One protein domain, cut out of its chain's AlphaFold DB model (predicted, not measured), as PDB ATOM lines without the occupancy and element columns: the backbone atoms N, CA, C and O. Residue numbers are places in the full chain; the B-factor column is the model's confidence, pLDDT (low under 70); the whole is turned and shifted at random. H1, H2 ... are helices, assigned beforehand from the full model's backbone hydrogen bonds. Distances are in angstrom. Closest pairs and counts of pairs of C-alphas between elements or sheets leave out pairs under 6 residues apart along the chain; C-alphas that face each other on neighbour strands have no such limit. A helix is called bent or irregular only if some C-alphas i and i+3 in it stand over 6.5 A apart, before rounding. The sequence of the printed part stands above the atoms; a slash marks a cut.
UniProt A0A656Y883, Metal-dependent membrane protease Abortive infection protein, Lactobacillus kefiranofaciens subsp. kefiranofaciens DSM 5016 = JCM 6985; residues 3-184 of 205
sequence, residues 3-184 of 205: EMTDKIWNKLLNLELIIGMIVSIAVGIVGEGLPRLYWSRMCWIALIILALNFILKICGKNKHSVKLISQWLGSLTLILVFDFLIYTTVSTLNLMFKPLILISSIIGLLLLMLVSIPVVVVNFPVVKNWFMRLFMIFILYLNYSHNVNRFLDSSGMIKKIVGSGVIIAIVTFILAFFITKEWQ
ATOM      1  N   GLU A   3     270.493   6.830 -32.353       50.84
ATOM      2  CA  GLU A   3     270.654   8.223 -32.818       50.84
ATOM      3  C   GLU A   3     271.957   8.900 -32.360       50.84
ATOM      4  O   GLU A   3     272.563   9.673 -33.105       50.84
ATOM      5  N   MET A   4     272.411   8.621 -31.133       48.50
ATOM      6  CA  MET A   4     273.602   9.273 -30.577       48.50
ATOM      7  C   MET A   4     274.886   8.787 -31.261       48.50
ATOM      8  O   MET A   4     275.766   9.594 -31.559       48.50
ATOM      9  N   THR A   5     274.967   7.492 -31.580       66.25
ATOM     10  CA  THR A   5     276.065   6.901 -32.354       66.25
ATOM     11  C   THR A   5     276.078   7.419 -33.788       66.25
ATOM     12  O   THR A   5     277.128   7.850 -34.260       66.25
ATOM     13  N   ASP A   6     274.923   7.502 -34.452       72.25
ATOM     14  CA  ASP A   6     274.831   7.991 -35.835       72.25
ATOM     15  C   ASP A   6     275.232   9.465 -35.948       72.25
ATOM     16  O   ASP A   6     275.867   9.886 -36.921       72.25
ATOM     17  N   LYS A   7     274.912  10.270 -34.928       81.88
ATOM     18  CA  LYS A   7     275.324  11.677 -34.851       81.88
ATOM     19  C   LYS A   7     276.836  11.823 -34.680       81.88
ATOM     20  O   LYS A   7     277.413  12.751 -35.250       81.88
ATOM     21  N   ILE A   8     277.480  10.927 -33.927       88.19
ATOM     22  CA  ILE A   8     278.939  10.915 -33.742       88.19
ATOM     23  C   ILE A   8     279.635  10.545 -35.052       88.19
ATOM     24  O   ILE A   8     280.478  11.312 -35.510       88.19
ATOM     25  N   TRP A   9     279.234   9.454 -35.709       89.44
ATOM     26  CA  TRP A   9     279.830   9.035 -36.985       89.44
ATOM     27  C   TRP A   9     279.646  10.077 -38.087       89.44
ATOM     28  O   TRP A   9     280.573  10.358 -38.841       89.44
ATOM     29  N   ASN A  10     278.488  10.743 -38.130       88.94
ATOM     30  CA  ASN A  10     278.268  11.848 -39.059       88.94
ATOM     31  C   ASN A  10     279.189  13.046 -38.809       88.94
ATOM     32  O   ASN A  10     279.637  13.667 -39.775       88.94
ATOM     33  N   LYS A  11     279.452  13.387 -37.539       89.12
ATOM     34  CA  LYS A  11     280.419  14.433 -37.179       89.12
ATOM     35  C   LYS A  11     281.838  14.026 -37.564       89.12
ATOM     36  O   LYS A  11     282.545  14.848 -38.134       89.12
ATOM     37  N   LEU A  12     282.217  12.777 -37.298       91.44
ATOM     38  CA  LEU A  12     283.531  12.228 -37.635       91.44
ATOM     39  C   LEU A  12     283.771  12.283 -39.146       91.44
ATOM     40  O   LEU A  12     284.743  12.892 -39.574       91.44
ATOM     41  N   LEU A  13     282.810  11.822 -39.950       91.50
ATOM     42  CA  LEU A  13     282.894  11.917 -41.407       91.50
ATOM     43  C   LEU A  13     282.959  13.375 -41.897       91.50
ATOM     44  O   LEU A  13     283.649  13.676 -42.863       91.50
ATOM     45  N   ASN A  14     282.249  14.311 -41.257       92.12
ATOM     46  CA  ASN A  14     282.362  15.730 -41.622       92.12
ATOM     47  C   ASN A  14     283.760  16.288 -41.332       92.12
ATOM     48  O   ASN A  14     284.270  17.070 -42.130       92.12
ATOM     49  N   LEU A  15     284.365  15.898 -40.209       92.69
ATOM     50  CA  LEU A  15     285.737  16.276 -39.879       92.69
ATOM     51  C   LEU A  15     286.724  15.676 -40.881       92.69
ATOM     52  O   LEU A  15     287.573  16.405 -41.382       92.69
ATOM     53  N   GLU A  16     286.573  14.400 -41.239       92.25
ATOM     54  CA  GLU A  16     287.399  13.745 -42.263       92.25
ATOM     55  C   GLU A  16     287.299  14.445 -43.618       92.25
ATOM     56  O   GLU A  16     288.319  14.670 -44.260       92.25
ATOM     57  N   LEU A  17     286.098  14.861 -44.038       92.75
ATOM     58  CA  LEU A  17     285.917  15.631 -45.272       92.75
ATOM     59  C   LEU A  17     286.658  16.975 -45.219       92.75
ATOM     60  O   LEU A  17     287.344  17.328 -46.175       92.75
ATOM     61  N   ILE A  18     286.549  17.718 -44.112       93.25
ATOM     62  CA  ILE A  18     287.223  19.016 -43.949       93.25
ATOM     63  C   ILE A  18     288.744  18.841 -43.946       93.25
ATOM     64  O   ILE A  18     289.442  19.527 -44.692       93.25
ATOM     65  N   ILE A  19     289.252  17.897 -43.151       92.75
ATOM     66  CA  ILE A  19     290.682  17.579 -43.088       92.75
ATOM     67  C   ILE A  19     291.170  17.121 -44.464       92.75
ATOM     68  O   ILE A  19     292.188  17.613 -44.938       92.75
ATOM     69  N   GLY A  20     290.421  16.253 -45.146       92.88
ATOM     70  CA  GLY A  20     290.740  15.783 -46.491       92.88
ATOM     71  C   GLY A  20     290.841  16.918 -47.510       92.88
ATOM     72  O   GLY A  20     291.767  16.919 -48.318       92.88
ATOM     73  N   MET A  21     289.953  17.916 -47.450       95.06
ATOM     74  CA  MET A  21     290.029  19.096 -48.322       95.06
ATOM     75  C   MET A  21     291.294  19.920 -48.044       95.06
ATOM     76  O   MET A  21     292.012  20.267 -48.979       95.06
ATOM     77  N   ILE A  22     291.612  20.175 -46.771       93.88
ATOM     78  CA  ILE A  22     292.825  20.913 -46.374       93.88
ATOM     79  C   ILE A  22     294.083  20.168 -46.836       93.88
ATOM     80  O   ILE A  22     294.969  20.761 -47.452       93.88
ATOM     81  N   VAL A  23     294.143  18.859 -46.586       92.56
ATOM     82  CA  VAL A  23     295.252  17.991 -46.995       92.56
ATOM     83  C   VAL A  23     295.396  17.958 -48.515       92.56
ATOM     84  O   VAL A  23     296.512  18.067 -49.012       92.56
ATOM     85  N   SER A  24     294.290  17.878 -49.262       91.38
ATOM     86  CA  SER A  24     294.315  17.906 -50.732       91.38
ATOM     87  C   SER A  24     294.966  19.182 -51.266       91.38
ATOM     88  O   SER A  24     295.773  19.110 -52.186       91.38
ATOM     89  N   ILE A  25     294.655  20.340 -50.672       92.06
ATOM     90  CA  ILE A  25     295.250  21.625 -51.060       92.06
ATOM     91  C   ILE A  25     296.738  21.650 -50.697       92.06
ATOM     92  O   ILE A  25     297.574  21.957 -51.544       92.06
ATOM     93  N   ALA A  26     297.077  21.293 -49.456       89.75
ATOM     94  CA  ALA A  26     298.455  21.315 -48.975       89.75
ATOM     95  C   ALA A  26     299.362  20.395 -49.808       89.75
ATOM     96  O   ALA A  26     300.407  20.825 -50.293       89.75
ATOM     97  N   VAL A  27     298.947  19.145 -50.026       87.75
ATOM     98  CA  VAL A  27     299.704  18.164 -50.814       87.75
ATOM     99  C   VAL A  27     299.673  18.488 -52.304       87.75
ATOM    100  O   VAL A  27     300.666  18.244 -52.980       87.75
ATOM    101  N   GLY A  28     298.589  19.075 -52.821       86.31
ATOM    102  CA  GLY A  28     298.525  19.550 -54.205       86.31
ATOM    103  C   GLY A  28     299.606  20.591 -54.496       86.31
ATOM    104  O   GLY A  28     300.391  20.413 -55.419       86.31
ATOM    105  N   ILE A  29     299.721  21.615 -53.646       86.81
ATOM    106  CA  ILE A  29     300.726  22.682 -53.792       86.81
ATOM    107  C   ILE A  29     302.146  22.135 -53.588       86.81
ATOM    108  O   ILE A  29     303.043  22.366 -54.394       86.81
ATOM    109  N   VAL A  30     302.363  21.395 -52.499       84.69
ATOM    110  CA  VAL A  30     303.697  20.901 -52.121       84.69
ATOM    111  C   VAL A  30     304.188  19.813 -53.083       84.69
ATOM    112  O   VAL A  30     305.364  19.762 -53.443       84.69
ATOM    113  N   GLY A  31     303.285  18.939 -53.517       75.25
ATOM    114  CA  GLY A  31     303.576  17.808 -54.387       75.25
ATOM    115  C   GLY A  31     303.849  18.195 -55.839       75.25
ATOM    116  O   GLY A  31     304.437  17.389 -56.558       75.25
ATOM    117  N   GLU A  32     303.482  19.399 -56.288       75.19
ATOM    118  CA  GLU A  32     303.873  19.913 -57.611       75.19
ATOM    119  C   GLU A  32     305.393  20.114 -57.724       75.19
ATOM    120  O   GLU A  32     305.962  19.915 -58.797       75.19
ATOM    121  N   GLY A  33     306.065  20.410 -56.607       72.50
ATOM    122  CA  GLY A  33     307.524  20.526 -56.531       72.50
ATOM    123  C   GLY A  33     308.272  19.191 -56.409       72.50
ATOM    124  O   GLY A  33     309.502  19.178 -56.428       72.50
ATOM    125  N   LEU A  34     307.565  18.059 -56.282       78.19
ATOM    126  CA  LEU A  34     308.157  16.732 -56.091       78.19
ATOM    127  C   LEU A  34     307.958  15.852 -57.338       78.19
ATOM    128  O   LEU A  34     306.935  15.176 -57.456       78.19
ATOM    129  N   PRO A  35     308.948  15.742 -58.246       71.12
ATOM    130  CA  PRO A  35     308.775  15.041 -59.526       71.12
ATOM    131  C   PRO A  35     308.481  13.538 -59.380       71.12
ATOM    132  O   PRO A  35     307.833  12.941 -60.237       71.12
ATOM    133  N   ARG A  36     308.902  12.913 -58.272       74.88
ATOM    134  CA  ARG A  36     308.576  11.508 -57.962       74.88
ATOM    135  C   ARG A  36     307.111  11.296 -57.566       74.88
ATOM    136  O   ARG A  36     306.649  10.160 -57.567       74.88
ATOM    137  N   LEU A  37     306.384  12.364 -57.241       77.94
ATOM    138  CA  LEU A  37     305.004  12.338 -56.766       77.94
ATOM    139  C   LEU A  37     304.061  12.900 -57.838       77.94
ATOM    140  O   LEU A  37     303.193  13.710 -57.551       77.94
ATOM    141  N   TYR A  38     304.216  12.452 -59.089       70.06
ATOM    142  CA  TYR A  38     303.473  12.960 -60.255       70.06
ATOM    143  C   TYR A  38     301.940  12.889 -60.121       70.06
ATOM    144  O   TYR A  38     301.218  13.658 -60.754       70.06
ATOM    145  N   TRP A  39     301.439  11.984 -59.276       73.38
ATOM    146  CA  TRP A  39     300.020  11.879 -58.951       73.38
ATOM    147  C   TRP A  39     299.498  13.035 -58.082       73.38
ATOM    148  O   TRP A  39     298.287  13.137 -57.926       73.38
ATOM    149  N   SER A  40     300.349  13.921 -57.552       76.06
ATOM    150  CA  SER A  40     299.951  15.082 -56.731       76.06
ATOM    151  C   SER A  40     298.922  15.978 -57.419       76.06
ATOM    152  O   SER A  40     298.022  16.499 -56.770       76.06
ATOM    153  N   ARG A  41     298.956  16.078 -58.754       78.06
ATOM    154  CA  ARG A  41     297.950  16.823 -59.532       78.06
ATOM    155  C   ARG A  41     296.536  16.257 -59.384       78.06
ATOM    156  O   ARG A  41     295.565  17.005 -59.473       78.06
ATOM    157  N   MET A  42     296.401  14.958 -59.106       84.75
ATOM    158  CA  MET A  42     295.101  14.336 -58.833       84.75
ATOM    159  C   MET A  42     294.523  14.758 -57.473       84.75
ATOM    160  O   MET A  42     293.331  14.559 -57.249       84.75
ATOM    161  N   CYS A  43     295.298  15.409 -56.592       86.81
ATOM    162  CA  CYS A  43     294.776  16.013 -55.362       86.81
ATOM    163  C   CYS A  43     293.756  17.124 -55.657       86.81
ATOM    164  O   CYS A  43     292.797  17.273 -54.905       86.81
ATOM    165  N   TRP A  44     293.883  17.843 -56.778       87.50
ATOM    166  CA  TRP A  44     292.875  18.818 -57.207       87.50
ATOM    167  C   TRP A  44     291.550  18.146 -57.591       87.50
ATOM    168  O   TRP A  44     290.476  18.636 -57.247       87.50
ATOM    169  N   ILE A  45     291.609  16.978 -58.237       89.50
ATOM    170  CA  ILE A  45     290.417  16.178 -58.555       89.50
ATOM    171  C   ILE A  45     289.800  15.612 -57.271       89.50
ATOM    172  O   ILE A  45     288.588  15.701 -57.076       89.50
ATOM    173  N   ALA A  46     290.627  15.087 -56.363       89.06
ATOM    174  CA  ALA A  46     290.194  14.631 -55.045       89.06
ATOM    175  C   ALA A  46     289.479  15.750 -54.268       89.06
ATOM    176  O   ALA A  46     288.409  15.515 -53.706       89.06
ATOM    177  N   LEU A  47     290.009  16.977 -54.308       93.06
ATOM    178  CA  LEU A  47     289.395  18.152 -53.692       93.06
ATOM    179  C   LEU A  47     287.996  18.428 -54.259       93.06
ATOM    180  O   LEU A  47     287.064  18.637 -53.485       93.06
ATOM    181  N   ILE A  48     287.830  18.382 -55.585       92.44
ATOM    182  CA  ILE A  48     286.522  18.568 -56.235       92.44
ATOM    183  C   ILE A  48     285.532  17.496 -55.767       92.44
ATOM    184  O   ILE A  48     284.397  17.818 -55.415       92.44
ATOM    185  N   ILE A  49     285.955  16.230 -55.711       92.38
ATOM    186  CA  ILE A  49     285.107  15.118 -55.259       92.38
ATOM    187  C   ILE A  49     284.700  15.294 -53.789       92.38
ATOM    188  O   ILE A  49     283.534  15.070 -53.443       92.38
ATOM    189  N   LEU A  50     285.624  15.711 -52.919       93.44
ATOM    190  CA  LEU A  50     285.343  15.978 -51.505       93.44
ATOM    191  C   LEU A  50     284.386  17.157 -51.330       93.44
ATOM    192  O   LEU A  50     283.403  17.038 -50.596       93.44
ATOM    193  N   ALA A  51     284.629  18.262 -52.036       92.31
ATOM    194  CA  ALA A  51     283.780  19.446 -52.002       92.31
ATOM    195  C   ALA A  51     282.363  19.122 -52.493       92.31
ATOM    196  O   ALA A  51     281.385  19.484 -51.838       92.31
ATOM    197  N   LEU A  52     282.235  18.366 -53.589       93.62
ATOM    198  CA  LEU A  52     280.945  17.922 -54.113       93.62
ATOM    199  C   LEU A  52     280.190  17.065 -53.089       93.62
ATOM    200  O   LEU A  52     279.018  17.325 -52.812       93.62
ATOM    201  N   ASN A  53     280.860  16.082 -52.476       91.50
ATOM    202  CA  ASN A  53     280.263  15.256 -51.425       91.50
ATOM    203  C   ASN A  53     279.821  16.096 -50.215       91.50
ATOM    204  O   ASN A  53     278.731  15.881 -49.682       91.50
ATOM    205  N   PHE A  54     280.627  17.075 -49.803       90.94
ATOM    206  CA  PHE A  54     280.326  17.955 -48.676       90.94
ATOM    207  C   PHE A  54     279.123  18.871 -48.954       90.94
ATOM    208  O   PHE A  54     278.204  18.950 -48.135       90.94
ATOM    209  N   ILE A  55     279.078  19.503 -50.132       90.56
ATOM    210  CA  ILE A  55     277.963  20.358 -50.565       90.56
ATOM    211  C   ILE A  55     276.673  19.542 -50.657       90.56
ATOM    212  O   ILE A  55     275.658  19.930 -50.076       90.56
ATOM    213  N   LEU A  56     276.711  18.373 -51.308       89.56
ATOM    214  CA  LEU A  56     275.550  17.485 -51.412       89.56
ATOM    215  C   LEU A  56     275.049  17.041 -50.034       89.56
ATOM    216  O   LEU A  56     273.839  16.994 -49.811       89.56
ATOM    217  N   LYS A  57     275.951  16.786 -49.081       87.62
ATOM    218  CA  LYS A  57     275.581  16.432 -47.707       87.62
ATOM    219  C   LYS A  57     274.891  17.588 -46.975       87.62
ATOM    220  O   LYS A  57     273.920  17.354 -46.254       87.62
ATOM    221  N   ILE A  58     275.345  18.830 -47.168       87.44
ATOM    222  CA  ILE A  58     274.707  20.028 -46.594       87.44
ATOM    223  C   ILE A  58     273.327  20.255 -47.219       87.44
ATOM    224  O   ILE A  58     272.342  20.375 -46.489       87.44
ATOM    225  N   CYS A  59     273.236  20.256 -48.549       86.50
ATOM    226  CA  CYS A  59     271.976  20.431 -49.273       86.50
ATOM    227  C   CYS A  59     270.978  19.293 -48.988       86.50
ATOM    228  O   CYS A  59     269.765  19.511 -48.963       86.50
ATOM    229  N   GLY A  60     271.484  18.087 -48.725       80.50
ATOM    230  CA  GLY A  60     270.707  16.901 -48.379       80.50
ATOM    231  C   GLY A  60     270.081  16.917 -46.987       80.50
ATOM    232  O   GLY A  60     269.205  16.096 -46.728       80.50
ATOM    233  N   LYS A  61     270.443  17.857 -46.099       80.56
ATOM    234  CA  LYS A  61     269.823  17.951 -44.761       80.56
ATOM    235  C   LYS A  61     268.303  18.102 -44.823       80.56
ATOM    236  O   LYS A  61     267.608  17.504 -44.010       80.56
ATOM    237  N   ASN A  62     267.807  18.847 -45.813       78.00
ATOM    238  CA  ASN A  62     266.387  19.184 -45.933       78.00
ATOM    239  C   ASN A  62     265.669  18.386 -47.036       78.00
ATOM    240  O   ASN A  62     264.449  18.453 -47.142       78.00
ATOM    241  N   LYS A  63     266.405  17.645 -47.878       87.44
ATOM    242  CA  LYS A  63     265.857  16.912 -49.031       87.44
ATOM    243  C   LYS A  63     266.320  15.457 -49.020       87.44
ATOM    244  O   LYS A  63     267.489  15.168 -49.273       87.44
ATOM    245  N   HIS A  64     265.380  14.538 -48.798       85.38
ATOM    246  CA  HIS A  64     265.656  13.100 -48.694       85.38
ATOM    247  C   HIS A  64     266.350  12.521 -49.941       85.38
ATOM    248  O   HIS A  64     267.309  11.765 -49.814       85.38
ATOM    249  N   SER A  65     265.927  12.912 -51.148       85.38
ATOM    250  CA  SER A  65     266.546  12.460 -52.405       85.38
ATOM    251  C   SER A  65     268.017  12.871 -52.515       85.38
ATOM    252  O   SER A  65     268.869  12.053 -52.849       85.38
ATOM    253  N   VAL A  66     268.335  14.118 -52.162       85.12
ATOM    254  CA  VAL A  66     269.705  14.649 -52.195       85.12
ATOM    255  C   VAL A  66     270.582  13.967 -51.142       85.12
ATOM    256  O   VAL A  66     271.737  13.652 -51.421       85.12
ATOM    257  N   LYS A  67     270.028  13.654 -49.962       87.31
ATOM    258  CA  LYS A  67     270.720  12.859 -48.936       87.31
ATOM    259  C   LYS A  67     271.106  11.472 -49.455       87.31
ATOM    260  O   LYS A  67     272.251  11.066 -49.279       87.31
ATOM    261  N   LEU A  68     270.182  10.774 -50.119       86.62
ATOM    262  CA  LEU A  68     270.456   9.457 -50.706       86.62
ATOM    263  C   LEU A  68     271.558   9.534 -51.766       86.62
ATOM    264  O   LEU A  68     272.475   8.719 -51.745       86.62
ATOM    265  N   ILE A  69     271.496  10.526 -52.659       87.06
ATOM    266  CA  ILE A  69     272.517  10.736 -53.697       87.06
ATOM    267  C   ILE A  69     273.886  10.998 -53.062       87.06
ATOM    268  O   ILE A  69     274.874  10.403 -53.480       87.06
ATOM    269  N   SER A  70     273.942  11.837 -52.023       88.56
ATOM    270  CA  SER A  70     275.175  12.111 -51.277       88.56
ATOM    271  C   SER A  70     275.761  10.846 -50.649       88.56
ATOM    272  O   SER A  70     276.962  10.620 -50.758       88.56
ATOM    273  N   GLN A  71     274.932   9.993 -50.039       88.94
ATOM    274  CA  GLN A  71     275.392   8.733 -49.449       88.94
ATOM    275  C   GLN A  71     275.871   7.742 -50.517       88.94
ATOM    276  O   GLN A  71     276.903   7.103 -50.333       88.94
ATOM    277  N   TRP A  72     275.177   7.646 -51.654       89.62
ATOM    278  CA  TRP A  72     275.596   6.802 -52.776       89.62
ATOM    279  C   TRP A  72     276.930   7.248 -53.360       89.62
ATOM    280  O   TRP A  72     277.859   6.444 -53.448       89.62
ATOM    281  N   LEU A  73     277.052   8.531 -53.699       89.50
ATOM    282  CA  LEU A  73     278.304   9.093 -54.190       89.50
ATOM    283  C   LEU A  73     279.420   8.881 -53.162       89.50
ATOM    284  O   LEU A  73     280.486   8.375 -53.503       89.50
ATOM    285  N   GLY A  74     279.129   9.154 -51.889       88.06
ATOM    286  CA  GLY A  74     280.068   8.984 -50.792       88.06
ATOM    287  C   GLY A  74     280.563   7.546 -50.637       88.06
ATOM    288  O   GLY A  74     281.753   7.333 -50.427       88.06
ATOM    289  N   SER A  75     279.674   6.559 -50.782       86.44
ATOM    290  CA  SER A  75     280.037   5.136 -50.728       86.44
ATOM    291  C   SER A  75     280.942   4.698 -51.883       86.44
ATOM    292  O   SER A  75     281.809   3.855 -51.678       86.44
ATOM    293  N   LEU A  76     280.788   5.305 -53.066       87.25
ATOM    294  CA  LEU A  76     281.600   4.994 -54.242       87.25
ATOM    295  C   LEU A  76     282.971   5.667 -54.196       87.25
ATOM    296  O   LEU A  76     283.959   5.065 -54.602       87.25
ATOM    297  N   THR A  77     283.034   6.925 -53.751       88.81
ATOM    298  CA  THR A  77     284.213   7.764 -53.994       88.81
ATOM    299  C   THR A  77     285.085   7.997 -52.769       88.81
ATOM    300  O   THR A  77     286.293   8.144 -52.918       88.81
ATOM    301  N   LEU A  78     284.521   8.079 -51.558       91.19
ATOM    302  CA  LEU A  78     285.271   8.620 -50.415       91.19
ATOM    303  C   LEU A  78     286.396   7.706 -49.940       91.19
ATOM    304  O   LEU A  78     287.462   8.211 -49.616       91.19
ATOM    305  N   ILE A  79     286.198   6.387 -49.953       90.06
ATOM    306  CA  ILE A  79     287.246   5.437 -49.546       90.06
ATOM    307  C   ILE A  79     288.443   5.519 -50.505       90.06
ATOM    308  O   ILE A  79     289.578   5.655 -50.060       90.06
ATOM    309  N   LEU A  80     288.181   5.568 -51.817       88.69
ATOM    310  CA  LEU A  80     289.215   5.763 -52.842       88.69
ATOM    311  C   LEU A  80     289.982   7.076 -52.633       88.69
ATOM    312  O   LEU A  80     291.209   7.107 -52.698       88.69
ATOM    313  N   VAL A  81     289.250   8.168 -52.390       90.50
ATOM    314  CA  VAL A  81     289.843   9.495 -52.215       90.50
ATOM    315  C   VAL A  81     290.669   9.570 -50.933       90.50
ATOM    316  O   VAL A  81     291.781  10.093 -50.968       90.50
ATOM    317  N   PHE A  82     290.176   9.041 -49.814       91.81
ATOM    318  CA  PHE A  82     290.922   9.066 -48.560       91.81
ATOM    319  C   PHE A  82     292.180   8.205 -48.618       91.81
ATOM    320  O   PHE A  82     293.239   8.681 -48.214       91.81
ATOM    321  N   ASP A  83     292.113   7.005 -49.191       89.50
ATOM    322  CA  ASP A  83     293.294   6.153 -49.351       89.50
ATOM    323  C   ASP A  83     294.344   6.817 -50.253       89.50
ATOM    324  O   ASP A  83     295.537   6.823 -49.933       89.50
ATOM    325  N   PHE A  84     293.904   7.465 -51.337       88.56
ATOM    326  CA  PHE A  84     294.770   8.265 -52.201       88.56
ATOM    327  C   PHE A  84     295.423   9.440 -51.454       88.56
ATOM    328  O   PHE A  84     296.624   9.688 -51.606       88.56
ATOM    329  N   LEU A  85     294.663  10.159 -50.623       90.88
ATOM    330  CA  LEU A  85     295.187  11.271 -49.825       90.88
ATOM    331  C   LEU A  85     296.175  10.798 -48.764       90.88
ATOM    332  O   LEU A  85     297.205  11.440 -48.569       90.88
ATOM    333  N   ILE A  86     295.929   9.657 -48.120       91.38
ATOM    334  CA  ILE A  86     296.884   9.075 -47.173       91.38
ATOM    335  C   ILE A  86     298.171   8.683 -47.905       91.38
ATOM    336  O   ILE A  86     299.259   9.066 -47.473       91.38
ATOM    337  N   TYR A  87     298.065   7.997 -49.048       89.19
ATOM    338  CA  TYR A  87     299.220   7.634 -49.869       89.19
ATOM    339  C   TYR A  87     300.069   8.850 -50.259       89.19
ATOM    340  O   TYR A  87     301.289   8.846 -50.055       89.19
ATOM    341  N   THR A  88     299.437   9.887 -50.808       89.12
ATOM    342  CA  THR A  88     300.134  11.084 -51.297       89.12
ATOM    343  C   THR A  88     300.728  11.904 -50.156       89.12
ATOM    344  O   THR A  88     301.864  12.366 -50.272       89.12
ATOM    345  N   THR A  89     300.032  12.009 -49.023       90.44
ATOM    346  CA  THR A  89     300.520  12.726 -47.835       90.44
ATOM    347  C   THR A  89     301.732  12.031 -47.226       90.44
ATOM    348  O   THR A  89     302.773  12.654 -47.027       90.44
ATOM    349  N   VAL A  90     301.638  10.721 -46.977       91.06
ATOM    350  CA  VAL A  90     302.731   9.940 -46.379       91.06
ATOM    351  C   VAL A  90     303.940   9.911 -47.309       91.06
ATOM    352  O   VAL A  90     305.067  10.093 -46.859       91.06
ATOM    353  N   SER A  91     303.719   9.758 -48.617       89.94
ATOM    354  CA  SER A  91     304.795   9.797 -49.612       89.94
ATOM    355  C   SER A  91     305.472  11.170 -49.676       89.94
ATOM    356  O   SER A  91     306.695  11.235 -49.761       89.94
ATOM    357  N   THR A  92     304.709  12.263 -49.579       89.94
ATOM    358  CA  THR A  92     305.261  13.628 -49.508       89.94
ATOM    359  C   THR A  92     306.129  13.797 -48.262       89.94
ATOM    360  O   THR A  92     307.269  14.246 -48.363       89.94
ATOM    361  N   LEU A  93     305.633  13.368 -47.096       90.44
ATOM    362  CA  LEU A  93     306.379  13.435 -45.838       90.44
ATOM    363  C   LEU A  93     307.661  12.599 -45.878       90.44
ATOM    364  O   LEU A  93     308.709  13.085 -45.459       90.44
ATOM    365  N   ASN A  94     307.601  11.380 -46.417       90.25
ATOM    366  CA  ASN A  94     308.768  10.508 -46.546       90.25
ATOM    367  C   ASN A  94     309.856  11.137 -47.426       90.25
ATOM    368  O   ASN A  94     311.033  11.085 -47.079       90.25
ATOM    369  N   LEU A  95     309.459  11.754 -48.544       87.94
ATOM    370  CA  LEU A  95     310.388  12.391 -49.478       87.94
ATOM    371  C   LEU A  95     311.012  13.673 -48.914       87.94
ATOM    372  O   LEU A  95     312.169  13.965 -49.212       87.94
ATOM    373  N   MET A  96     310.263  14.440 -48.120       88.50
ATOM    374  CA  MET A  96     310.738  15.709 -47.559       88.50
ATOM    375  C   MET A  96     311.521  15.537 -46.256       88.50
ATOM    376  O   MET A  96     312.484  16.263 -46.017       88.50
ATOM    377  N   PHE A  97     311.151  14.563 -45.422       87.94
ATOM    378  CA  PHE A  97     311.681  14.410 -44.068       87.94
ATOM    379  C   PHE A  97     312.180  12.986 -43.811       87.94
ATOM    380  O   PHE A  97     311.526  12.177 -43.150       87.94
ATOM    381  N   LYS A  98     313.413  12.704 -44.247       84.31
ATOM    382  CA  LYS A  98     314.101  11.420 -44.016       84.31
ATOM    383  C   LYS A  98     314.033  10.873 -42.576       84.31
ATOM    384  O   LYS A  98     313.756   9.683 -42.431       84.31
ATOM    385  N   PRO A  99     314.249  11.667 -41.504       85.94
ATOM    386  CA  PRO A  99     314.185  11.131 -40.141       85.94
ATOM    387  C   PRO A  99     312.770  10.701 -39.721       85.94
ATOM    388  O   PRO A  99     312.629   9.891 -38.809       85.94
ATOM    389  N   LEU A 100     311.723  11.200 -40.386       87.75
ATOM    390  CA  LEU A 100     310.333  10.888 -40.057       87.75
ATOM    391  C   LEU A 100     309.775   9.687 -40.825       87.75
ATOM    392  O   LEU A 100     308.708   9.221 -40.442       87.75
ATOM    393  N   ILE A 101     310.488   9.137 -41.821       88.31
ATOM    394  CA  ILE A 101     309.993   8.081 -42.734       88.31
ATOM    395  C   ILE A 101     309.296   6.930 -42.002       88.31
ATOM    396  O   ILE A 101     308.244   6.449 -42.431       88.31
ATOM    397  N   LEU A 102     309.892   6.438 -40.913       86.81
ATOM    398  CA  LEU A 102     309.337   5.309 -40.169       86.81
ATOM    399  C   LEU A 102     308.045   5.709 -39.444       86.81
ATOM    400  O   LEU A 102     307.060   4.978 -39.507       86.81
ATOM    401  N   ILE A 103     308.033   6.886 -38.818       89.06
ATOM    402  CA  ILE A 103     306.887   7.412 -38.072       89.06
ATOM    403  C   ILE A 103     305.731   7.734 -39.026       89.06
ATOM    404  O   ILE A 103     304.621   7.248 -38.820       89.06
ATOM    405  N   SER A 104     305.981   8.486 -40.101       90.75
ATOM    406  CA  SER A 104     304.975   8.830 -41.117       90.75
ATOM    407  C   SER A 104     304.386   7.587 -41.776       90.75
ATOM    408  O   SER A 104     303.177   7.522 -41.980       90.75
ATOM    409  N   SER A 105     305.208   6.573 -42.058       88.94
ATOM    410  CA  SER A 105     304.729   5.316 -42.637       88.94
ATOM    411  C   SER A 105     303.840   4.531 -41.668       88.94
ATOM    412  O   SER A 105     302.803   4.028 -42.088       88.94
ATOM    413  N   ILE A 106     304.192   4.443 -40.378       89.56
ATOM    414  CA  ILE A 106     303.349   3.780 -39.364       89.56
ATOM    415  C   ILE A 106     302.017   4.515 -39.199       89.56
ATOM    416  O   ILE A 106     300.962   3.883 -39.213       89.56
ATOM    417  N   ILE A 107     302.054   5.846 -39.094       91.19
ATOM    418  CA  ILE A 107     300.845   6.674 -39.005       91.19
ATOM    419  C   ILE A 107     299.978   6.484 -40.256       91.19
ATOM    420  O   ILE A 107     298.768   6.316 -40.140       91.19
ATOM    421  N   GLY A 108     300.590   6.434 -41.441       90.12
ATOM    422  CA  GLY A 108     299.902   6.150 -42.698       90.12
ATOM    423  C   GLY A 108     299.154   4.819 -42.690       90.12
ATOM    424  O   GLY A 108     297.991   4.764 -43.080       90.12
ATOM    425  N   LEU A 109     299.793   3.754 -42.195       88.94
ATOM    426  CA  LEU A 109     299.156   2.439 -42.068       88.94
ATOM    427  C   LEU A 109     297.972   2.465 -41.093       88.94
ATOM    428  O   LEU A 109     296.934   1.879 -41.385       88.94
ATOM    429  N   LEU A 110     298.108   3.160 -39.960       89.25
ATOM    430  CA  LEU A 110     297.018   3.319 -38.992       89.25
ATOM    431  C   LEU A 110     295.843   4.110 -39.579       89.25
ATOM    432  O   LEU A 110     294.689   3.732 -39.386       89.25
ATOM    433  N   LEU A 111     296.119   5.177 -40.331       90.12
ATOM    434  CA  LEU A 111     295.082   5.969 -40.994       90.12
ATOM    435  C   LEU A 111     294.307   5.140 -42.024       90.12
ATOM    436  O   LEU A 111     293.079   5.196 -42.032       90.12
ATOM    437  N   LEU A 112     294.994   4.316 -42.823       86.50
ATOM    438  CA  LEU A 112     294.343   3.427 -43.795       86.50
ATOM    439  C   LEU A 112     293.402   2.408 -43.135       86.50
ATOM    440  O   LEU A 112     292.423   1.992 -43.748       86.50
ATOM    441  N   MET A 113     293.652   2.030 -41.877       85.88
ATOM    442  CA  MET A 113     292.758   1.147 -41.119       85.88
ATOM    443  C   MET A 113     291.502   1.853 -40.600       85.88
ATOM    444  O   MET A 113     290.458   1.216 -40.469       85.88
ATOM    445  N   LEU A 114     291.594   3.141 -40.260       88.75
ATOM    446  CA  LEU A 114     290.570   3.825 -39.464       88.75
ATOM    447  C   LEU A 114     289.678   4.766 -40.280       88.75
ATOM    448  O   LEU A 114     288.473   4.805 -40.040       88.75
ATOM    449  N   VAL A 115     290.236   5.486 -41.256       89.12
ATOM    450  CA  VAL A 115     289.534   6.565 -41.989       89.12
ATOM    451  C   VAL A 115     288.368   6.046 -42.839       89.12
ATOM    452  O   VAL A 115     287.400   6.749 -43.109       89.12
ATOM    453  N   SER A 116     288.402   4.776 -43.236       88.75
ATOM    454  CA  SER A 116     287.309   4.178 -44.009       88.75
ATOM    455  C   SER A 116     286.085   3.813 -43.151       88.75
ATOM    456  O   SER A 116     284.993   3.615 -43.691       88.75
ATOM    457  N   ILE A 117     286.217   3.750 -41.819       90.25
ATOM    458  CA  ILE A 117     285.139   3.305 -40.922       90.25
ATOM    459  C   ILE A 117     283.954   4.285 -40.926       90.25
ATOM    460  O   ILE A 117     282.828   3.828 -41.155       90.25
ATOM    461  N   PRO A 118     284.130   5.609 -40.728       89.12
ATOM    462  CA  PRO A 118     282.997   6.533 -40.741       89.12
ATOM    463  C   PRO A 118     282.296   6.582 -42.097       89.12
ATOM    464  O   PRO A 118     281.076   6.744 -42.146       89.12
ATOM    465  N   VAL A 119     283.035   6.388 -43.194       90.00
ATOM    466  CA  VAL A 119     282.448   6.290 -44.536       90.00
ATOM    467  C   VAL A 119     281.505   5.093 -44.623       90.00
ATOM    468  O   VAL A 119     280.364   5.253 -45.060       90.00
ATOM    469  N   VAL A 120     281.947   3.915 -44.174       89.06
ATOM    470  CA  VAL A 120     281.114   2.706 -44.162       89.06
ATOM    471  C   VAL A 120     279.870   2.927 -43.309       89.06
ATOM    472  O   VAL A 120     278.759   2.780 -43.809       89.06
ATOM    473  N   VAL A 121     280.036   3.356 -42.059       89.25
ATOM    474  CA  VAL A 121     278.917   3.498 -41.116       89.25
ATOM    475  C   VAL A 121     277.874   4.514 -41.594       89.25
ATOM    476  O   VAL A 121     276.675   4.285 -41.470       89.25
ATOM    477  N   VAL A 122     278.296   5.634 -42.183       88.50
ATOM    478  CA  VAL A 122     277.364   6.706 -42.572       88.50
ATOM    479  C   VAL A 122     276.733   6.484 -43.949       88.50
ATOM    480  O   VAL A 122     275.574   6.863 -44.160       88.50
ATOM    481  N   ASN A 123     277.477   5.912 -44.901       87.75
ATOM    482  CA  ASN A 123     277.056   5.867 -46.303       87.75
ATOM    483  C   ASN A 123     276.566   4.488 -46.752       87.75
ATOM    484  O   ASN A 123     275.618   4.420 -47.529       87.75
ATOM    485  N   PHE A 124     277.141   3.384 -46.263       87.38
ATOM    486  CA  PHE A 124     276.784   2.040 -46.741       87.38
ATOM    487  C   PHE A 124     275.348   1.589 -46.413       87.38
ATOM    488  O   PHE A 124     274.819   0.797 -47.205       87.38
ATOM    489  N   PRO A 125     274.659   2.082 -45.359       86.56
ATOM    490  CA  PRO A 125     273.257   1.733 -45.109       86.56
ATOM    491  C   PRO A 125     272.300   2.046 -46.272       86.56
ATOM    492  O   PRO A 125     271.236   1.435 -46.383       86.56
ATOM    493  N   VAL A 126     272.666   2.972 -47.169       85.81
ATOM    494  CA  VAL A 126     271.848   3.322 -48.342       85.81
ATOM    495  C   VAL A 126     271.785   2.194 -49.385       85.81
ATOM    496  O   VAL A 126     270.834   2.110 -50.169       85.81
ATOM    497  N   VAL A 127     272.775   1.296 -49.383       84.62
ATOM    498  CA  VAL A 127     272.947   0.234 -50.380       84.62
ATOM    499  C   VAL A 127     272.111  -0.990 -49.994       84.62
ATOM    500  O   VAL A 127     272.555  -1.903 -49.292       84.62
ATOM    501  N   LYS A 128     270.858  -1.017 -50.457       82.56
ATOM    502  CA  LYS A 128     269.914  -2.112 -50.159       82.56
ATOM    503  C   LYS A 128     270.002  -3.295 -51.130       82.56
ATOM    504  O   LYS A 128     269.769  -4.427 -50.724       82.56
ATOM    505  N   ASN A 129     270.337  -3.048 -52.397       86.38
ATOM    506  CA  ASN A 129     270.376  -4.080 -53.438       86.38
ATOM    507  C   ASN A 129     271.633  -4.961 -53.312       86.38
ATOM    508  O   ASN A 129     272.745  -4.436 -53.283       86.38
ATOM    509  N   TRP A 130     271.463  -6.289 -53.303       82.44
ATOM    510  CA  TRP A 130     272.552  -7.267 -53.208       82.44
ATOM    511  C   TRP A 130     273.601  -7.127 -54.316       82.44
ATOM    512  O   TRP A 130     274.796  -7.165 -54.031       82.44
ATOM    513  N   PHE A 131     273.176  -6.882 -55.558       85.06
ATOM    514  CA  PHE A 131     274.108  -6.657 -56.667       85.06
ATOM    515  C   PHE A 131     275.000  -5.437 -56.405       85.06
ATOM    516  O   PHE A 131     276.216  -5.495 -56.571       85.06
ATOM    517  N   MET A 132     274.413  -4.348 -55.902       85.00
ATOM    518  CA  MET A 132     275.167  -3.134 -55.587       85.00
ATOM    519  C   MET A 132     276.080  -3.322 -54.372       85.00
ATOM    520  O   MET A 132     277.163  -2.752 -54.337       85.00
ATOM    521  N   ARG A 133     275.687  -4.145 -53.391       88.31
ATOM    522  CA  ARG A 133     276.560  -4.524 -52.266       88.31
ATOM    523  C   ARG A 133     277.801  -5.268 -52.753       88.31
ATOM    524  O   ARG A 133     278.909  -4.918 -52.356       88.31
ATOM    525  N   LEU A 134     277.626  -6.242 -53.649       86.62
ATOM    526  CA  LEU A 134     278.739  -6.951 -54.289       86.62
ATOM    527  C   LEU A 134     279.621  -5.997 -55.099       86.62
ATOM    528  O   LEU A 134     280.842  -6.070 -55.004       86.62
ATOM    529  N   PHE A 135     279.015  -5.062 -55.831       86.44
ATOM    530  CA  PHE A 135     279.748  -4.040 -56.574       86.44
ATOM    531  C   PHE A 135     280.594  -3.138 -55.657       86.44
ATOM    532  O   PHE A 135     281.758  -2.886 -55.955       86.44
ATOM    533  N   MET A 136     280.064  -2.719 -54.502       86.31
ATOM    534  CA  MET A 136     280.828  -1.954 -53.503       86.31
ATOM    535  C   MET A 136     282.003  -2.755 -52.941       86.31
ATOM    536  O   MET A 136     283.108  -2.230 -52.834       86.31
ATOM    537  N   ILE A 137     281.792  -4.037 -52.621       86.69
ATOM    538  CA  ILE A 137     282.873  -4.927 -52.175       86.69
ATOM    539  C   ILE A 137     283.943  -5.061 -53.266       86.69
ATOM    540  O   ILE A 137     285.133  -5.019 -52.965       86.69
ATOM    541  N   PHE A 138     283.539  -5.179 -54.531       84.56
ATOM    542  CA  PHE A 138     284.467  -5.255 -55.655       84.56
ATOM    543  C   PHE A 138     285.301  -3.974 -55.809       84.56
ATOM    544  O   PHE A 138     286.515  -4.060 -55.979       84.56
ATOM    545  N   ILE A 139     284.693  -2.790 -55.673       83.75
ATOM    546  CA  ILE A 139     285.429  -1.514 -55.678       83.75
ATOM    547  C   ILE A 139     286.440  -1.459 -54.528       83.75
ATOM    548  O   ILE A 139     287.590  -1.081 -54.749       83.75
ATOM    549  N   LEU A 140     286.042  -1.865 -53.318       84.31
ATOM    550  CA  LEU A 140     286.950  -1.934 -52.169       84.31
ATOM    551  C   LEU A 140     288.121  -2.876 -52.441       84.31
ATOM    552  O   LEU A 140     289.267  -2.519 -52.184       84.31
ATOM    553  N   TYR A 141     287.849  -4.051 -53.007       83.50
ATOM    554  CA  TYR A 141     288.884  -5.004 -53.388       83.50
ATOM    555  C   TYR A 141     289.868  -4.410 -54.403       83.50
ATOM    556  O   TYR A 141     291.079  -4.540 -54.219       83.50
ATOM    557  N   LEU A 142     289.377  -3.731 -55.444       80.25
ATOM    558  CA  LEU A 142     290.235  -3.072 -56.431       80.25
ATOM    559  C   LEU A 142     291.087  -1.973 -55.796       80.25
ATOM    560  O   LEU A 142     292.289  -1.908 -56.056       80.25
ATOM    561  N   ASN A 143     290.490  -1.148 -54.933       78.88
ATOM    562  CA  ASN A 143     291.216  -0.115 -54.209       78.88
ATOM    563  C   ASN A 143     292.341  -0.735 -53.373       78.88
ATOM    564  O   ASN A 143     293.504  -0.367 -53.517       78.88
ATOM    565  N   TYR A 144     292.031  -1.759 -52.575       74.81
ATOM    566  CA  TYR A 144     293.036  -2.381 -51.725       74.81
ATOM    567  C   TYR A 144     294.091  -3.181 -52.509       74.81
ATOM    568  O   TYR A 144     295.250  -3.263 -52.111       74.81
ATOM    569  N   SER A 145     293.743  -3.724 -53.673       70.44
ATOM    570  CA  SER A 145     294.701  -4.453 -54.511       70.44
ATOM    571  C   SER A 145     295.701  -3.528 -55.213       70.44
ATOM    572  O   SER A 145     296.844  -3.923 -55.448       70.44
ATOM    573  N   HIS A 146     295.297  -2.296 -55.541       65.00
ATOM    574  CA  HIS A 146     296.111  -1.375 -56.342       65.00
ATOM    575  C   HIS A 146     296.750  -0.223 -55.555       65.00
ATOM    576  O   HIS A 146     297.817   0.240 -55.957       65.00
ATOM    577  N   ASN A 147     296.157   0.221 -54.442       62.28
ATOM    578  CA  ASN A 147     296.634   1.387 -53.684       62.28
ATOM    579  C   ASN A 147     297.413   1.046 -52.409       62.28
ATOM    580  O   ASN A 147     297.997   1.938 -51.791       62.28
ATOM    581  N   VAL A 148     297.438  -0.216 -51.970       57.19
ATOM    582  CA  VAL A 148     297.837  -0.491 -50.587       57.19
ATOM    583  C   VAL A 148     299.335  -0.331 -50.359       57.19
ATOM    584  O   VAL A 148     300.165  -1.143 -50.765       57.19
ATOM    585  N   ASN A 149     299.638   0.730 -49.609       60.31
ATOM    586  CA  ASN A 149     300.835   0.922 -48.797       60.31
ATOM    587  C   ASN A 149     302.174   0.972 -49.544       60.31
ATOM    588  O   ASN A 149     303.230   0.773 -48.939       60.31
ATOM    589  N   ARG A 150     302.180   1.281 -50.841       70.75
ATOM    590  CA  ARG A 150     303.429   1.530 -51.579       70.75
ATOM    591  C   ARG A 150     303.941   2.952 -51.369       70.75
ATOM    592  O   ARG A 150     304.331   3.606 -52.330       70.75
ATOM    593  N   PHE A 151     303.942   3.434 -50.123       84.38
ATOM    594  CA  PHE A 151     304.435   4.772 -49.805       84.38
ATOM    595  C   PHE A 151     305.844   4.955 -50.370       84.38
ATOM    596  O   PHE A 151     306.727   4.108 -50.158       84.38
ATOM    597  N   LEU A 152     306.045   6.055 -51.091       83.38
ATOM    598  CA  LEU A 152     307.342   6.373 -51.667       83.38
ATOM    599  C   LEU A 152     308.371   6.551 -50.547       83.38
ATOM    600  O   LEU A 152     308.049   7.026 -49.460       83.38
ATOM    601  N   ASP A 153     309.597   6.105 -50.814       84.56
ATOM    602  CA  ASP A 153     310.743   6.167 -49.893       84.56
ATOM    603  C   ASP A 153     310.518   5.532 -48.503       84.56
ATOM    604  O   ASP A 153     311.208   5.839 -47.537       84.56
ATOM    605  N   SER A 154     309.565   4.600 -48.390       82.44
ATOM    606  CA  SER A 154     309.334   3.836 -47.158       82.44
ATOM    607  C   SER A 154     310.498   2.896 -46.815       82.44
ATOM    608  O   SER A 154     311.186   2.353 -47.693       82.44
ATOM    609  N   SER A 155     310.689   2.663 -45.512       82.56
ATOM    610  CA  SER A 155     311.747   1.788 -44.999       82.56
ATOM    611  C   SER A 155     311.552   0.325 -45.422       82.56
ATOM    612  O   SER A 155     310.434  -0.144 -45.656       82.56
ATOM    613  N   GLY A 156     312.650  -0.438 -45.485       81.94
ATOM    614  CA  GLY A 156     312.610  -1.856 -45.861       81.94
ATOM    615  C   GLY A 156     311.727  -2.714 -44.945       81.94
ATOM    616  O   GLY A 156     311.078  -3.643 -45.422       81.94
ATOM    617  N   MET A 157     311.639  -2.380 -43.651       82.44
ATOM    618  CA  MET A 157     310.720  -3.044 -42.715       82.44
ATOM    619  C   MET A 157     309.254  -2.798 -43.080       82.44
ATOM    620  O   MET A 157     308.489  -3.755 -43.163       82.44
ATOM    621  N   ILE A 158     308.873  -1.548 -43.360       82.88
ATOM    622  CA  ILE A 158     307.499  -1.209 -43.757       82.88
ATOM    623  C   ILE A 158     307.133  -1.936 -45.049       82.88
ATOM    624  O   ILE A 158     306.088  -2.576 -45.112       82.88
ATOM    625  N   LYS A 159     308.026  -1.938 -46.044       82.62
ATOM    626  CA  LYS A 159     307.809  -2.668 -47.302       82.62
ATOM    627  C   LYS A 159     307.585  -4.167 -47.083       82.62
ATOM    628  O   LYS A 159     306.719  -4.739 -47.735       82.62
ATOM    629  N   LYS A 160     308.313  -4.798 -46.152       83.75
ATOM    630  CA  LYS A 160     308.113  -6.215 -45.792       83.75
ATOM    631  C   LYS A 160     306.766  -6.457 -45.109       83.75
ATOM    632  O   LYS A 160     306.060  -7.383 -45.491       83.75
ATOM    633  N   ILE A 161     306.393  -5.617 -44.141       81.69
ATOM    634  CA  ILE A 161     305.101  -5.716 -43.439       81.69
ATOM    635  C   ILE A 161     303.949  -5.579 -44.437       81.69
ATOM    636  O   ILE A 161     303.025  -6.387 -44.447       81.69
ATOM    637  N   VAL A 162     304.035  -4.599 -45.328       79.69
ATOM    638  CA  VAL A 162     303.061  -4.386 -46.399       79.69
ATOM    639  C   VAL A 162     303.015  -5.572 -47.357       79.69
ATOM    640  O   VAL A 162     301.938  -6.093 -47.635       79.69
ATOM    641  N   GLY A 163     304.180  -6.025 -47.828       75.50
ATOM    642  CA  GLY A 163     304.304  -7.134 -48.773       75.50
ATOM    643  C   GLY A 163     303.826  -8.478 -48.221       75.50
ATOM    644  O   GLY A 163     303.459  -9.347 -49.000       75.50
ATOM    645  N   SER A 164     303.772  -8.638 -46.894       82.44
ATOM    646  CA  SER A 164     303.234  -9.843 -46.247       82.44
ATOM    647  C   SER A 164     301.711  -9.987 -46.357       82.44
ATOM    648  O   SER A 164     301.172 -11.040 -46.032       82.44
ATOM    649  N   GLY A 165     300.994  -8.931 -46.760       79.81
ATOM    650  CA  GLY A 165     299.531  -8.929 -46.837       79.81
ATOM    651  C   GLY A 165     298.814  -8.814 -45.486       79.81
ATOM    652  O   GLY A 165     297.599  -8.629 -45.464       79.81
ATOM    653  N   VAL A 166     299.537  -8.832 -44.358       83.75
ATOM    654  CA  VAL A 166     298.955  -8.748 -43.004       83.75
ATOM    655  C   VAL A 166     298.119  -7.480 -42.822       83.75
ATOM    656  O   VAL A 166     297.008  -7.541 -42.304       83.75
ATOM    657  N   ILE A 167     298.609  -6.331 -43.301       82.75
ATOM    658  CA  ILE A 167     297.862  -5.069 -43.201       82.75
ATOM    659  C   ILE A 167     296.553  -5.138 -43.992       82.75
ATOM    660  O   ILE A 167     295.515  -4.740 -43.475       82.75
ATOM    661  N   ILE A 168     296.583  -5.685 -45.211       81.38
ATOM    662  CA  ILE A 168     295.385  -5.833 -46.052       81.38
ATOM    663  C   ILE A 168     294.360  -6.728 -45.356       81.38
ATOM    664  O   ILE A 168     293.180  -6.385 -45.314       81.38
ATOM    665  N   ALA A 169     294.803  -7.842 -44.771       85.06
ATOM    666  CA  ALA A 169     293.931  -8.751 -44.040       85.06
ATOM    667  C   ALA A 169     293.265  -8.061 -42.837       85.06
ATOM    668  O   ALA A 169     292.051  -8.174 -42.667       85.06
ATOM    669  N   ILE A 170     294.028  -7.295 -42.049       86.69
ATOM    670  CA  ILE A 170     293.503  -6.550 -40.893       86.69
ATOM    671  C   ILE A 170     292.491  -5.487 -41.337       86.69
ATOM    672  O   ILE A 170     291.385  -5.439 -40.801       86.69
ATOM    673  N   VAL A 171     292.831  -4.667 -42.338       84.44
ATOM    674  CA  VAL A 171     291.936  -3.627 -42.878       84.44
ATOM    675  C   VAL A 171     290.640  -4.253 -43.392       84.44
ATOM    676  O   VAL A 171     289.546  -3.809 -43.046       84.44
ATOM    677  N   THR A 172     290.753  -5.338 -44.161       85.44
ATOM    678  CA  THR A 172     289.598  -6.047 -44.724       85.44
ATOM    679  C   THR A 172     288.724  -6.638 -43.625       85.44
ATOM    680  O   THR A 172     287.505  -6.535 -43.703       85.44
ATOM    681  N   PHE A 173     289.321  -7.214 -42.578       87.19
ATOM    682  CA  PHE A 173     288.584  -7.756 -41.439       87.19
ATOM    683  C   PHE A 173     287.797  -6.671 -40.692       87.19
ATOM    684  O   PHE A 173     286.603  -6.843 -40.437       87.19
ATOM    685  N   ILE A 174     288.435  -5.532 -40.399       87.38
ATOM    686  CA  ILE A 174     287.786  -4.386 -39.747       87.38
ATOM    687  C   ILE A 174     286.607  -3.901 -40.596       87.38
ATOM    688  O   ILE A 174     285.489  -3.776 -40.096       87.38
ATOM    689  N   LEU A 175     286.822  -3.674 -41.892       88.00
ATOM    690  CA  LEU A 175     285.767  -3.190 -42.780       88.00
ATOM    691  C   LEU A 175     284.642  -4.205 -42.948       88.00
ATOM    692  O   LEU A 175     283.479  -3.823 -42.873       88.00
ATOM    693  N   ALA A 176     284.959  -5.490 -43.108       86.50
ATOM    694  CA  ALA A 176     283.962  -6.548 -43.207       86.50
ATOM    695  C   ALA A 176     283.051  -6.574 -41.974       86.50
ATOM    696  O   ALA A 176     281.836  -6.710 -42.124       86.50
ATOM    697  N   PHE A 177     283.601  -6.373 -40.773       86.88
ATOM    698  CA  PHE A 177     282.812  -6.281 -39.546       86.88
ATOM    699  C   PHE A 177     281.806  -5.119 -39.592       86.88
ATOM    700  O   PHE A 177     280.608  -5.333 -39.384       86.88
ATOM    701  N   PHE A 178     282.260  -3.904 -39.919       87.56
ATOM    702  CA  PHE A 178     281.376  -2.736 -39.998       87.56
ATOM    703  C   PHE A 178     280.350  -2.859 -41.128       87.56
ATOM    704  O   PHE A 178     279.169  -2.621 -40.904       87.56
ATOM    705  N   ILE A 179     280.757  -3.313 -42.313       86.88
ATOM    706  CA  ILE A 179     279.860  -3.524 -43.456       86.88
ATOM    707  C   ILE A 179     278.760  -4.533 -43.103       86.88
ATOM    708  O   ILE A 179     277.580  -4.278 -43.343       86.88
ATOM    709  N   THR A 180     279.129  -5.664 -42.495       85.69
ATOM    710  CA  THR A 180     278.179  -6.704 -42.069       85.69
ATOM    711  C   THR A 180     277.159  -6.141 -41.088       85.69
ATOM    712  O   THR A 180     275.959  -6.399 -41.224       85.69
ATOM    713  N   LYS A 181     277.634  -5.350 -40.119       84.50
ATOM    714  CA  LYS A 181     276.792  -4.686 -39.127       84.50
ATOM    715  C   LYS A 181     275.800  -3.724 -39.788       84.50
ATOM    716  O   LYS A 181     274.603  -3.835 -39.531       84.50
ATOM    717  N   GLU A 182     276.270  -2.839 -40.664       84.94
ATOM    718  CA  GLU A 182     275.428  -1.834 -41.327       84.94
ATOM    719  C   GLU A 182     274.416  -2.445 -42.299       84.94
ATOM    720  O   GLU A 182     273.284  -1.982 -42.428       84.94
ATOM    721  N   TRP A 183     274.786  -3.534 -42.969       86.06
ATOM    722  CA  TRP A 183     273.886  -4.253 -43.866       86.06
ATOM    723  C   TRP A 183     272.980  -5.261 -43.167       86.06
ATOM    724  O   TRP A 183     272.189  -5.917 -43.854       86.06
ATOM    725  N   GLN A 184     273.078  -5.359 -41.835       81.94
ATOM    726  CA  GLN A 184     272.341  -6.302 -40.993       81.94
ATOM    727  C   GLN A 184     272.419  -7.732 -41.537       81.94
ATOM    728  O   GLN A 184     271.444  -8.491 -41.494       81.94
TER     729      GLN A 184
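This is residues 3 to 184 of the 205 residues of the protein "Metal-dependent membrane protease Abortive infection protein" of Lactobacillus kefiranofaciens subsp. kefiranofaciens DSM 5016 = JCM 6985 (UniProt A0A656Y883). This is a compact, lengthwise bundle of helices with the long, bent H3 in its middle. H4 and H5, nearly end to end, run back beside H3; the hairpin of H1 and H2 covers one side, H1 slanting across H5, and H6 and H8 pack on the other, with little H7 near one end. The printed part has 182 residues, no named strand and eight named helices, H1 to H8 in chain order, and its class is all helix. The radius of gyration of the C-alphas is 16.6 A, and the spans are 48 by 33 by 29 A.

The longest helix by residues, H3, residues 64 to 96, was assigned as one helix by its hydrogen bonds, but is bent: C-alphas 76 and 79 are 7.4 A apart. Its arms are H3a, residues 64 to 76, 18.7 A, and H3b, residues 79 to 96, 25.7 A. H1, residues 3 to 32, measures 43.1 A from C-alpha 3 at (270.654, 8.223, -32.818); H2, residues 35 to 59, measures 38.6 A. H4 is residues 98 to 114, 25.1 A; H5 is 116 to 126; H6 is 130 to 147, 25.6 A; H7 is 156 to 163; H8 is 166 to 182, 24.6 A, ending with C-alpha 182 at (275.428, -1.834, -41.327). H2 is irregular, with C-alphas 36 and 39 8.6 A apart, as is H4, with 99 and 102 7.6 A apart, and, only just, H5, with 122 and 125 6.9 A apart.

H3, taken whole, is the hub and touches five other helices. Its arms stand at a steep tilt of 48 degrees. H3b and H4 form a hairpin at 10 degrees, the closest C-alphas, of Asn 94 and Ile 101, being 4.7 A apart. H3a touches H5 at Gln 71 and Asn 123, C-alphas 4.6 A apart. H1 and H2 form a hairpin, closest at C-alphas Ser 24 and Cys 43, 5.0 A, with a shallow tilt of 34 degrees, only just short of steep. With residues 6 to 13 alone, H1 touches H5 at a steep tilt of 58 degrees, closest at C-alphas Leu 13 and Pro 118, 5.4 A. H8 touches H5 with residues 175 to 182 alone, closest at C-alphas Pro 125 and Glu 182, 5.6 A. H6 touches H3b, closest at C-alphas Leu 80 and Asn 143, 6.4 A. H4 and H7 only just touch, with 3 pairs of C-alphas within 8 A, closest at Ser 105 and Ile 158, 7.2 A. H2 and H8 are apart. Each O i to N i+4 pair is within hydrogen-bond range in H1, H3a, H3b, H6, H7 and H8, against 14 of 21 in H2, 11 of 13 in H4 and 5 of 7 in H5.

The C-alphas farthest apart, of Asn 62 and Gly 156, are 50.8 A apart. The printed part has no cut and no long link. The mean pLDDT of the printed part is 85.2; residues 3 to 5 and 146 to 149 are under 70.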